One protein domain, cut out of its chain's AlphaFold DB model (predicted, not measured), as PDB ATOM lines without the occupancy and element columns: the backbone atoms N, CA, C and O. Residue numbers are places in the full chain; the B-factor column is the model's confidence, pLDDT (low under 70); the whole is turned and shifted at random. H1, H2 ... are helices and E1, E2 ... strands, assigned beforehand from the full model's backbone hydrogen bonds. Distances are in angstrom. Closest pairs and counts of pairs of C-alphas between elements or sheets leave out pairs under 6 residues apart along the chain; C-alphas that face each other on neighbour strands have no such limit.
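What this domain is: This is residues 295 to 383 of the 388 residues of the protein "Proteophosphoglycan ppg1" of Nocardioides sp. CF8 (UniProt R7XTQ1). A twisted sheet of four strands is covered slantwise on one face by the helix H2, while the opening stretch with the short strand E1 lies over part of the other face, near E2 and E3. The small helix H1 sits on the same side of the sheet as H2, near the end of E4 at Val 348, whose C-alpha is 7.6 A from that of Thr 324, and close to the last part of H2. The printed part has 89 residues, with named elements in the order E1, E2, H1, E3, E4, E5, H2, and its class is mixed, helices and strands. The sheet runs E2, E3, E4, E5, all antiparallel. The whole is compact, with a radius of gyration of the C-alphas of 12.3 A, and flat, with spans of 34 by 28 by 15 A.

How they stand to each other: E1, residues 302 to 304, pairs with no named strand, but its residues 302 to 303 pair antiparallel with residues 295 to 296. Its closest C-alpha to E3, residues 330 to 338, is that of Leu 302, 6.9 A from that of Ala 332. E2, residues 310 to 316, is an edge strand, antiparallel to E3, with N 312 and O 335 within hydrogen-bond range at 2.8 A. E3 bends by 62 degrees at residue 335. E3 and E4, residues 341 to 349, form a hairpin, with N 336 and O 343 2.8 A apart. E4 forms another hairpin with the edge strand E5, residues 355 to 361, with N 344 and O 360 2.7 A apart. E3, E4 and E5 make a meander, each strand the antiparallel neighbour of the one before. H2, residues 371 to 381, is on the sheet at a height of 9.5 A, over E4 and only just over E3, on which 3 of its C-alphas fall. On the local plane it stands at 59.8 degrees to E4, only just slantwise to the strands. The closest C-alphas of E3 and H2 are those of Met 335 and Val 371, 5.8 A apart. H1, residues 321 to 324, is close to H2 but not clearly touching, with the C-alphas of Ala 322 and Arg 379 7.0 A apart. Every O i to N i+4 pair in H2 is within hydrogen-bond range; H1 is too short for such a pair.

Where its parts are: E1 begins at C-alpha 302, (182.892, 119.331, 21.730). E2 is 16.6 A long, E3 23.6 A, E4 25.6 A and E5 19.7 A. H2 is 15.5 A long and ends at C-alpha 381, (191.389, 126.932, 2.607).

The domain as a whole: The C-alphas farthest apart, those of Gly 326 and Gly 340, are 34.9 A from each other. The printed part has no cut and no long link. The mean pLDDT of the printed part is 93.8, and residue 383 alone is under 70.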
ATOM      1  N   SER A 295     180.602 115.874  18.345       96.75
ATOM      2  CA  SER A 295     179.382 116.692  18.305       96.75
ATOM      3  C   SER A 295     179.582 117.952  19.143       96.75
ATOM      4  O   SER A 295     180.345 117.916  20.104       96.75
ATOM      5  N   ILE A 296     178.897 119.044  18.802       97.25
ATOM      6  CA  ILE A 296     178.943 120.313  19.544       97.25
ATOM      7  C   ILE A 296     177.657 120.489  20.364       97.25
ATOM      8  O   ILE A 296     176.583 120.087  19.911       97.25
ATOM      9  N   ASP A 297     177.729 121.050  21.567       95.62
ATOM     10  CA  ASP A 297     176.544 121.505  22.308       95.62
ATOM     11  C   ASP A 297     176.223 122.986  22.022       95.62
ATOM     12  O   ASP A 297     176.812 123.603  21.131       95.62
ATOM     13  N   ASP A 298     175.211 123.539  22.692       91.88
ATOM     14  CA  ASP A 298     174.783 124.928  22.471       91.88
ATOM     15  C   ASP A 298     175.782 125.946  23.049       91.88
ATOM     16  O   ASP A 298     175.772 127.117  22.668       91.88
ATOM     17  N   GLU A 299     176.673 125.496  23.931       92.12
ATOM     18  CA  GLU A 299     177.752 126.271  24.534       92.12
ATOM     19  C   GLU A 299     179.056 126.226  23.722       92.12
ATOM     20  O   GLU A 299     180.029 126.891  24.083       92.12
ATOM     21  N   GLY A 300     179.094 125.476  22.617       94.25
ATOM     22  CA  GLY A 300     180.285 125.352  21.781       94.25
ATOM     23  C   GLY A 300     181.336 124.391  22.344       94.25
ATOM     24  O   GLY A 300     182.524 124.535  22.045       94.25
ATOM     25  N   VAL A 301     180.931 123.433  23.179       97.56
ATOM     26  CA  VAL A 301     181.801 122.388  23.732       97.56
ATOM     27  C   VAL A 301     181.692 121.132  22.874       97.56
ATOM     28  O   VAL A 301     180.596 120.665  22.555       97.56
ATOM     29  N   LEU A 302     182.843 120.566  22.501       98.19
ATOM     30  CA  LEU A 302     182.892 119.331  21.730       98.19
ATOM     31  C   LEU A 302     182.819 118.108  22.641       98.19
ATOM     32  O   LEU A 302     183.460 118.031  23.690       98.19
ATOM     33  N   THR A 303     182.044 117.118  22.211       98.00
ATOM     34  CA  THR A 303     181.906 115.817  22.870       98.00
ATOM     35  C   THR A 303     182.184 114.686  21.877       98.00
ATOM     36  O   THR A 303     181.808 114.803  20.707       98.00
ATOM     37  N   PRO A 304     182.839 113.587  22.299       98.12
ATOM     38  CA  PRO A 304     183.037 112.411  21.451       98.12
ATOM     39  C   PRO A 304     181.710 111.859  20.915       98.12
ATOM     40  O   PRO A 304     180.803 111.556  21.691       98.12
ATOM     41  N   ALA A 305     181.607 111.695  19.597       96.56
ATOM     42  CA  ALA A 305     180.425 111.127  18.942       96.56
ATOM     43  C   ALA A 305     180.572 109.627  18.631       96.56
ATOM     44  O   ALA A 305     179.573 108.946  18.397       96.56
ATOM     45  N   LEU A 306     181.802 109.099  18.672       95.44
ATOM     46  CA  LEU A 306     182.110 107.689  18.437       95.44
ATOM     47  C   LEU A 306     182.906 107.073  19.599       95.44
ATOM     48  O   LEU A 306     183.668 107.772  20.275       95.44
ATOM     49  N   PRO A 307     182.781 105.751  19.830       96.62
ATOM     50  CA  PRO A 307     183.657 105.037  20.747       96.62
ATOM     51  C   PRO A 307     185.131 105.181  20.349       96.62
ATOM     52  O   PRO A 307     185.476 105.067  19.175       96.62
ATOM     53  N   GLY A 308     185.999 105.379  21.341       96.94
ATOM     54  CA  GLY A 308     187.447 105.480  21.132       96.94
ATOM     55  C   GLY A 308     187.945 106.859  20.697       96.94
ATOM     56  O   GLY A 308     189.151 107.020  20.565       96.94
ATOM     57  N   VAL A 309     187.056 107.840  20.506       98.38
ATOM     58  CA  VAL A 309     187.455 109.239  20.312       98.38
ATOM     59  C   VAL A 309     187.830 109.861  21.658       98.38
ATOM     60  O   VAL A 309     187.024 109.869  22.592       98.38
ATOM     61  N   GLU A 310     189.032 110.423  21.741       98.38
ATOM     62  CA  GLU A 310     189.522 111.190  22.891       98.38
ATOM     63  C   GLU A 310     189.883 112.609  22.442       98.38
ATOM     64  O   GLU A 310     190.725 112.785  21.568       98.38
ATOM     65  N   ILE A 311     189.237 113.625  23.021       98.50
ATOM     66  CA  ILE A 311     189.537 115.036  22.735       98.50
ATOM     67  C   ILE A 311     190.746 115.447  23.579       98.50
ATOM     68  O   ILE A 311     190.678 115.421  24.808       98.50
ATOM     69  N   ILE A 312     191.834 115.834  22.915       98.44
ATOM     70  CA  ILE A 312     193.103 116.221  23.544       98.44
ATOM     71  C   ILE A 312     193.122 117.721  23.838       98.44
ATOM     72  O   ILE A 312     193.492 118.147  24.931       98.44
ATOM     73  N   GLU A 313     192.700 118.518  22.860       98.38
ATOM     74  CA  GLU A 313     192.658 119.975  22.924       98.38
ATOM     75  C   GLU A 313     191.413 120.464  22.184       98.38
ATOM     76  O   GLU A 313     191.015 119.871  21.183       98.38
ATOM     77  N   GLN A 314     190.791 121.539  22.664       98.31
ATOM     78  CA  GLN A 314     189.700 122.197  21.953       98.31
ATOM     79  C   GLN A 314     189.753 123.710  22.133       98.31
ATOM     80  O   GLN A 314     190.177 124.212  23.175       98.31
ATOM     81  N   GLN A 315     189.229 124.414  21.140       98.19
ATOM     82  CA  GLN A 315     188.992 125.844  21.156       98.19
ATOM     83  C   GLN A 315     187.548 126.109  20.733       98.19
ATOM     84  O   GLN A 315     187.148 125.776  19.618       98.19
ATOM     85  N   SER A 316     186.775 126.721  21.625       97.19
ATOM     86  CA  SER A 316     185.436 127.224  21.315       97.19
ATOM     87  C   SER A 316     185.526 128.567  20.594       97.19
ATOM     88  O   SER A 316     186.424 129.363  20.865       97.19
ATOM     89  N   ASP A 317     184.574 128.802  19.698       95.44
ATOM     90  CA  ASP A 317     184.412 130.016  18.896       95.44
ATOM     91  C   ASP A 317     185.698 130.498  18.185       95.44
ATOM     92  O   ASP A 317     186.115 131.649  18.352       95.44
ATOM     93  N   PRO A 318     186.400 129.626  17.428       96.12
ATOM     94  CA  PRO A 318     187.528 130.065  16.620       96.12
ATOM     95  C   PRO A 318     187.074 131.085  15.566       96.12
ATOM     96  O   PRO A 318     186.049 130.910  14.911       96.12
ATOM     97  N   ASP A 319     187.876 132.133  15.360       93.06
ATOM     98  CA  ASP A 319     187.613 133.116  14.307       93.06
ATOM     99  C   ASP A 319     187.714 132.452  12.923       93.06
ATOM    100  O   ASP A 319     188.804 132.081  12.478       93.06
ATOM    101  N   LEU A 320     186.552 132.268  12.292       86.94
ATOM    102  CA  LEU A 320     186.332 131.589  11.015       86.94
ATOM    103  C   LEU A 320     185.323 132.371  10.161       86.94
ATOM    104  O   LEU A 320     184.449 131.786   9.512       86.94
ATOM    105  N   GLU A 321     185.383 133.705  10.192       86.25
ATOM    106  CA  GLU A 321     184.418 134.566   9.489       86.25
ATOM    107  C   GLU A 321     184.307 134.210   7.995       86.25
ATOM    108  O   GLU A 321     183.195 134.077   7.478       86.25
ATOM    109  N   ALA A 322     185.439 133.927   7.339       78.94
ATOM    110  CA  ALA A 322     185.495 133.497   5.939       78.94
ATOM    111  C   ALA A 322     184.694 132.210   5.663       78.94
ATOM    112  O   ALA A 322     184.064 132.079   4.618       78.94
ATOM    113  N   TYR A 323     184.665 131.277   6.619       76.75
ATOM    114  CA  TYR A 323     183.989 129.988   6.462       76.75
ATOM    115  C   TYR A 323     182.501 130.053   6.820       76.75
ATOM    116  O   TYR A 323     181.662 129.392   6.211       76.75
ATOM    117  N   THR A 324     182.157 130.842   7.837       82.38
ATOM    118  CA  THR A 324     180.798 130.877   8.393       82.38
ATOM    119  C   THR A 324     179.924 131.973   7.795       82.38
ATOM    120  O   THR A 324     178.713 131.960   8.019       82.38
ATOM    121  N   GLY A 325     180.510 132.951   7.097       84.38
ATOM    122  CA  GLY A 325     179.808 134.154   6.646       84.38
ATOM    123  C   GLY A 325     179.177 134.949   7.797       84.38
ATOM    124  O   GLY A 325     178.186 135.649   7.587       84.38
ATOM    125  N   GLY A 326     179.680 134.772   9.026       84.19
ATOM    126  CA  GLY A 326     179.180 135.427  10.236       84.19
ATOM    127  C   GLY A 326     177.796 134.964  10.712       84.19
ATOM    128  O   GLY A 326     177.187 135.642  11.537       84.19
ATOM    129  N   VAL A 327     177.264 133.844  10.200       90.00
ATOM    130  CA  VAL A 327     175.915 133.359  10.567       90.00
ATOM    131  C   VAL A 327     175.907 132.149  11.504       90.00
ATOM    132  O   VAL A 327     174.828 131.672  11.851       90.00
ATOM    133  N   ALA A 328     177.068 131.637  11.915       92.50
ATOM    134  CA  ALA A 328     177.143 130.527  12.865       92.50
ATOM    135  C   ALA A 328     176.611 130.934  14.251       92.50
ATOM    136  O   ALA A 328     176.832 132.051  14.712       92.50
ATOM    137  N   THR A 329     175.906 130.024  14.924       94.94
ATOM    138  CA  THR A 329     175.454 130.211  16.314       94.94
ATOM    139  C   THR A 329     176.411 129.605  17.331       94.94
ATOM    140  O   THR A 329     176.401 130.025  18.480       94.94
ATOM    141  N   ALA A 330     177.206 128.617  16.919       95.56
ATOM    142  CA  ALA A 330     178.311 128.067  17.692       95.56
ATOM    143  C   ALA A 330     179.365 127.506  16.734       95.56
ATOM    144  O   ALA A 330     179.032 127.006  15.655       95.56
ATOM    145  N   SER A 331     180.631 127.565  17.129       96.06
ATOM    146  CA  SER A 331     181.712 126.888  16.423       96.06
ATOM    147  C   SER A 331     182.756 126.380  17.412       96.06
ATOM    148  O   SER A 331     182.882 126.911  18.516       96.06
ATOM    149  N   ALA A 332     183.465 125.318  17.047       97.69
ATOM    150  CA  ALA A 332     184.568 124.796  17.838       97.69
ATOM    151  C   ALA A 332     185.540 124.009  16.960       97.69
ATOM    152  O   ALA A 332     185.123 123.308  16.035       97.69
ATOM    153  N   ALA A 333     186.824 124.093  17.289       97.88
ATOM    154  CA  ALA A 333     187.868 123.253  16.723       97.88
ATOM    155  C   ALA A 333     188.470 122.362  17.815       97.88
ATOM    156  O   ALA A 333     188.542 122.768  18.975       97.88
ATOM    157  N   ALA A 334     188.904 121.155  17.467       98.44
ATOM    158  CA  ALA A 334     189.582 120.258  18.395       98.44
ATOM    159  C   ALA A 334     190.682 119.451  17.725       98.44
ATOM    160  O   ALA A 334     190.589 119.124  16.546       98.44
ATOM    161  N   MET A 335     191.672 119.077  18.528       98.50
ATOM    162  CA  MET A 335     192.602 117.993  18.258       98.50
ATOM    163  C   MET A 335     192.158 116.787  19.081       98.50
ATOM    164  O   MET A 335     191.896 116.899  20.282       98.50
ATOM    165  N   LEU A 336     192.062 115.630  18.444       98.31
ATOM    166  CA  LEU A 336     191.568 114.402  19.052       98.31
ATOM    167  C   LEU A 336     192.388 113.198  18.596       98.31
ATOM    168  O   LEU A 336     193.101 113.270  17.599       98.31
ATOM    169  N   THR A 337     192.266 112.080  19.303       98.19
ATOM    170  CA  THR A 337     192.774 110.784  18.842       98.19
ATOM    171  C   THR A 337     191.633 109.821  18.567       98.19
ATOM    172  O   THR A 337     190.690 109.743  19.358       98.19
ATOM    173  N   TRP A 338     191.731 109.067  17.475       97.50
ATOM    174  CA  TRP A 338     190.785 108.019  17.093       97.50
ATOM    175  C   TRP A 338     191.511 106.942  16.283       97.50
ATOM    176  O   TRP A 338     192.350 107.259  15.451       97.50
ATOM    177  N   ASP A 339     191.250 105.672  16.600       95.62
ATOM    178  CA  ASP A 339     191.928 104.493  16.025       95.62
ATOM    179  C   ASP A 339     193.473 104.551  16.028       95.62
ATOM    180  O   ASP A 339     194.159 104.000  15.174       95.62
ATOM    181  N   GLY A 340     194.048 105.217  17.036       95.88
ATOM    182  CA  GLY A 340     195.502 105.372  17.173       95.88
ATOM    183  C   GLY A 340     196.113 106.493  16.328       95.88
ATOM    184  O   GLY A 340     197.329 106.675  16.380       95.88
ATOM    185  N   GLU A 341     195.295 107.264  15.616       96.75
ATOM    186  CA  GLU A 341     195.711 108.411  14.812       96.75
ATOM    187  C   GLU A 341     195.266 109.730  15.448       96.75
ATOM    188  O   GLU A 341     194.277 109.785  16.183       96.75
ATOM    189  N   THR A 342     196.006 110.803  15.164       97.75
ATOM    190  CA  THR A 342     195.632 112.164  15.564       97.75
ATOM    191  C   THR A 342     194.806 112.802  14.459       97.75
ATOM    192  O   THR A 342     195.184 112.760  13.289       97.75
ATOM    193  N   TRP A 343     193.715 113.445  14.848       97.88
ATOM    194  CA  TRP A 343     192.812 114.150  13.957       97.88
ATOM    195  C   TRP A 343     192.560 115.564  14.461       97.88
ATOM    196  O   TRP A 343     192.600 115.836  15.663       97.88
ATOM    197  N   PHE A 344     192.200 116.434  13.534       97.94
ATOM    198  CA  PHE A 344     191.553 117.696  13.807       97.94
ATOM    199  C   PHE A 344     190.081 117.622  13.429       97.94
ATOM    200  O   PHE A 344     189.697 116.968  12.460       97.94
ATOM    201  N   ALA A 345     189.238 118.306  14.189       97.19
ATOM    202  CA  ALA A 345     187.834 118.476  13.869       97.19
ATOM    203  C   ALA A 345     187.472 119.956  13.913       97.19
ATOM    204  O   ALA A 345     187.871 120.662  14.835       97.19
ATOM    205  N   LEU A 346     186.679 120.398  12.944       96.44
ATOM    206  CA  LEU A 346     186.009 121.690  12.948       96.44
ATOM    207  C   LEU A 346     184.501 121.456  12.903       96.44
ATOM    208  O   LEU A 346     183.998 120.791  11.996       96.44
ATOM    209  N   VAL A 347     183.778 122.018  13.868       96.44
ATOM    210  CA  VAL A 347     182.317 121.966  13.915       96.44
ATOM    211  C   VAL A 347     181.745 123.373  13.880       96.44
ATOM    212  O   VAL A 347     182.165 124.241  14.641       96.44
ATOM    213  N   VAL A 348     180.755 123.581  13.014       95.19
ATOM    214  CA  VAL A 348     179.999 124.831  12.891       95.19
ATOM    215  C   VAL A 348     178.510 124.517  12.969       95.19
ATOM    216  O   VAL A 348     177.998 123.736  12.165       95.19
ATOM    217  N   ARG A 349     177.812 125.148  13.915       95.31
ATOM    218  CA  ARG A 349     176.354 125.096  14.053       95.31
ATOM    219  C   ARG A 349     175.721 126.341  13.453       95.31
ATOM    220  O   ARG A 349     176.104 127.464  13.781       95.31
ATOM    221  N   PHE A 350     174.708 126.145  12.619       93.88
ATOM    222  CA  PHE A 350     173.927 127.222  12.010       93.88
ATOM    223  C   PHE A 350     172.587 127.448  12.737       93.88
ATOM    224  O   PHE A 350     172.107 126.553  13.434       93.88
ATOM    225  N   PRO A 351     171.890 128.587  12.520       93.12
ATOM    226  CA  PRO A 351     170.679 128.962  13.265       93.12
ATOM    227  C   PRO A 351     169.498 127.988  13.149       93.12
ATOM    228  O   PRO A 351     168.530 128.091  13.900       93.12
ATOM    229  N   ARG A 352     169.543 127.057  12.191       92.06
ATOM    230  CA  ARG A 352     168.543 125.992  12.024       92.06
ATOM    231  C   ARG A 352     168.856 124.724  12.830       92.06
ATOM    232  O   ARG A 352     168.112 123.757  12.710       92.06
ATOM    233  N   GLY A 353     169.922 124.732  13.633       91.00
ATOM    234  CA  GLY A 353     170.425 123.561  14.359       91.00
ATOM    235  C   GLY A 353     171.173 122.569  13.462       91.00
ATOM    236  O   GLY A 353     171.332 121.410  13.822       91.00
ATOM    237  N   GLU A 354     171.572 123.004  12.266       91.12
ATOM    238  CA  GLU A 354     172.336 122.196  11.320       91.12
ATOM    239  C   GLU A 354     173.819 122.269  11.695       91.12
ATOM    240  O   GLU A 354     174.388 123.361  11.738       91.12
ATOM    241  N   ASP A 355     174.431 121.108  11.935       92.62
ATOM    242  CA  ASP A 355     175.856 120.999  12.242       92.62
ATOM    243  C   ASP A 355     176.632 120.560  11.000       92.62
ATOM    244  O   ASP A 355     176.388 119.481  10.437       92.62
ATOM    245  N   THR A 356     177.608 121.379  10.616       91.56
ATOM    246  CA  THR A 356     178.660 121.005   9.672       91.56
ATOM    247  C   THR A 356     179.868 120.549  10.466       91.56
ATOM    248  O   THR A 356     180.431 121.318  11.236       91.56
ATOM    249  N   VAL A 357     180.243 119.285  10.282       92.38
ATOM    250  CA  VAL A 357     181.441 118.686  10.877       92.38
ATOM    251  C   VAL A 357     182.417 118.394   9.755       92.38
ATOM    252  O   VAL A 357     182.047 117.726   8.784       92.38
ATOM    253  N   VAL A 358     183.642 118.874   9.914       91.88
ATOM    254  CA  VAL A 358     184.788 118.528   9.082       91.88
ATOM    255  C   VAL A 358     185.829 117.858   9.969       91.88
ATOM    256  O   VAL A 358     186.072 118.311  11.086       91.88
ATOM    257  N   SER A 359     186.415 116.761   9.501       94.25
ATOM    258  CA  SER A 359     187.471 116.042  10.210       94.25
ATOM    259  C   SER A 359     188.653 115.847   9.273       94.25
ATOM    260  O   SER A 359     188.455 115.483   8.119       94.25
ATOM    261  N   PHE A 360     189.851 116.111   9.781       94.19
ATOM    262  CA  PHE A 360     191.114 116.000   9.065       94.19
ATOM    263  C   PHE A 360     192.057 115.095   9.840       94.19
ATOM    264  O   PHE A 360     192.259 115.310  11.031       94.19
ATOM    265  N   ALA A 361     192.680 114.129   9.182       95.62
ATOM    266  CA  ALA A 361     193.847 113.467   9.736       95.62
ATOM    267  C   ALA A 361     194.975 114.500   9.898       95.62
ATOM    268  O   ALA A 361     195.158 115.379   9.052       95.62
ATOM    269  N   ALA A 362     195.706 114.449  11.013       95.75
ATOM    270  CA  ALA A 362     196.689 115.483  11.342       95.75
ATOM    271  C   ALA A 362     197.827 115.575  10.310       95.75
ATOM    272  O   ALA A 362     198.321 116.663  10.025       95.75
ATOM    273  N   ASP A 363     198.203 114.457   9.689       94.75
ATOM    274  CA  ASP A 363     199.196 114.410   8.612       94.75
ATOM    275  C   ASP A 363     198.713 115.059   7.299       94.75
ATOM    276  O   ASP A 363     199.531 115.358   6.429       94.75
ATOM    277  N   LYS A 364     197.406 115.328   7.170       93.75
ATOM    278  CA  LYS A 364     196.784 116.037   6.040       93.75
ATOM    279  C   LYS A 364     196.599 117.538   6.276       93.75
ATOM    280  O   LYS A 364     196.254 118.257   5.342       93.75
ATOM    281  N   ALA A 365     196.839 118.032   7.489       93.50
ATOM    282  CA  ALA A 365     196.607 119.428   7.865       93.50
ATOM    283  C   ALA A 365     197.845 120.331   7.662       93.50
ATOM    284  O   ALA A 365     198.157 121.151   8.519       93.50
ATOM    285  N   ASP A 366     198.586 120.141   6.563       90.75
ATOM    286  CA  ASP A 366     199.788 120.919   6.181       90.75
ATOM    287  C   ASP A 366     200.808 121.137   7.323       90.75
ATOM    288  O   ASP A 366     201.393 122.205   7.497       90.75
ATOM    289  N   GLY A 367     201.012 120.102   8.144       91.44
ATOM    290  CA  GLY A 367     201.960 120.136   9.260       91.44
ATOM    291  C   GLY A 367     201.435 120.757  10.557       91.44
ATOM    292  O   GLY A 367     202.223 120.887  11.494       91.44
ATOM    293  N   ALA A 368     200.142 121.089  10.647       96.75
ATOM    294  CA  ALA A 368     199.523 121.518  11.896       96.75
ATOM    295  C   ALA A 368     199.706 120.467  13.003       96.75
ATOM    296  O   ALA A 368     199.442 119.276  12.828       96.75
ATOM    297  N   SER A 369     200.153 120.926  14.166       96.88
ATOM    298  CA  SER A 369     200.509 120.093  15.318       96.88
ATOM    299  C   SER A 369     199.664 120.368  16.564       96.88
ATOM    300  O   SER A 369     199.778 119.651  17.559       96.88
ATOM    301  N   ASN A 370     198.826 121.403  16.518       97.94
ATOM    302  CA  ASN A 370     197.928 121.841  17.585       97.94
ATOM    303  C   ASN A 370     196.689 122.541  16.993       97.94
ATOM    304  O   ASN A 370     196.609 122.768  15.784       97.94
ATOM    305  N   VAL A 371     195.703 122.856  17.841       97.94
ATOM    306  CA  VAL A 371     194.422 123.437  17.390       97.94
ATOM    307  C   VAL A 371     194.587 124.820  16.754       97.94
ATOM    308  O   VAL A 371     193.899 125.115  15.780       97.94
ATOM    309  N   GLU A 372     195.502 125.652  17.258       97.44
ATOM    310  CA  GLU A 372     195.749 126.999  16.725       97.44
ATOM    311  C   GLU A 372     196.278 126.940  15.283       97.44
ATOM    312  O   GLU A 372     195.698 127.557  14.389       97.44
ATOM    313  N   GLU A 373     197.298 126.115  15.032       97.25
ATOM    314  CA  GLU A 373     197.853 125.885  13.690       97.25
ATOM    315  C   GLU A 373     196.812 125.286  12.731       97.25
ATOM    316  O   GLU A 373     196.727 125.684  11.568       97.25
ATOM    317  N   PHE A 374     195.965 124.371  13.213       96.81
ATOM    318  CA  PHE A 374     194.880 123.821  12.400       96.81
ATOM    319  C   PHE A 374     193.836 124.880  12.023       96.81
ATOM    320  O   PHE A 374     193.327 124.867  10.904       96.81
ATOM    321  N   ILE A 375     193.513 125.817  12.919       95.94
ATOM    322  CA  ILE A 375     192.602 126.925  12.601       95.94
ATOM    323  C   ILE A 375     193.215 127.829  11.523       95.94
ATOM    324  O   ILE A 375     192.501 128.255  10.615       95.94
ATOM    325  N   GLU A 376     194.520 128.108  11.579       94.44
ATOM    326  CA  GLU A 376     195.211 128.861  10.523       94.44
ATOM    327  C   GLU A 376     195.165 128.132   9.173       94.44
ATOM    328  O   GLU A 376     194.824 128.747   8.158       94.44
ATOM    329  N   PHE A 377     195.410 126.818   9.169       92.94
ATOM    330  CA  PHE A 377     195.224 125.959   7.996       92.94
ATOM    331  C   PHE A 377     193.778 126.004   7.473       92.94
ATOM    332  O   PHE A 377     193.540 126.151   6.276       92.94
ATOM    333  N   ALA A 378     192.786 125.934   8.361       92.62
ATOM    334  CA  ALA A 378     191.386 125.955   7.963       92.62
ATOM    335  C   ALA A 378     190.980 127.299   7.333       92.62
ATOM    336  O   ALA A 378     190.213 127.329   6.368       92.62
ATOM    337  N   ARG A 379     191.520 128.417   7.842       91.06
ATOM    338  CA  ARG A 379     191.309 129.752   7.262       91.06
ATOM    339  C   ARG A 379     191.896 129.864   5.862       91.06
ATOM    340  O   ARG A 379     191.220 130.398   4.992       91.06
ATOM    341  N   SER A 380     193.105 129.349   5.629       88.31
ATOM    342  CA  SER A 380     193.763 129.467   4.319       88.31
ATOM    343  C   SER A 380     193.019 128.723   3.203       88.31
ATOM    344  O   SER A 380     193.076 129.136   2.049       88.31
ATOM    345  N   ARG A 381     192.260 127.671   3.541       85.44
ATOM    346  CA  ARG A 381     191.389 126.932   2.607       85.44
ATOM    347  C   ARG A 381     189.999 127.561   2.420       85.44
ATOM    348  O   ARG A 381     189.306 127.254   1.447       85.44
ATOM    349  N   GLY A 382     189.579 128.442   3.335       76.38
ATOM    350  CA  GLY A 382     188.270 129.106   3.315       76.38
ATOM    351  C   GLY A 382     188.038 130.021   2.106       76.38
ATOM    352  O   GLY A 382     186.888 130.274   1.757       76.38
ATOM    353  N   ASP A 383     189.103 130.442   1.421       67.19
ATOM    354  CA  ASP A 383     189.061 131.409   0.315       67.19
ATOM    355  C   ASP A 383     188.660 130.814  -1.054       67.19
ATOM    356  O   ASP A 383     188.687 131.519  -2.063       67.19
TER     357      ASP A 383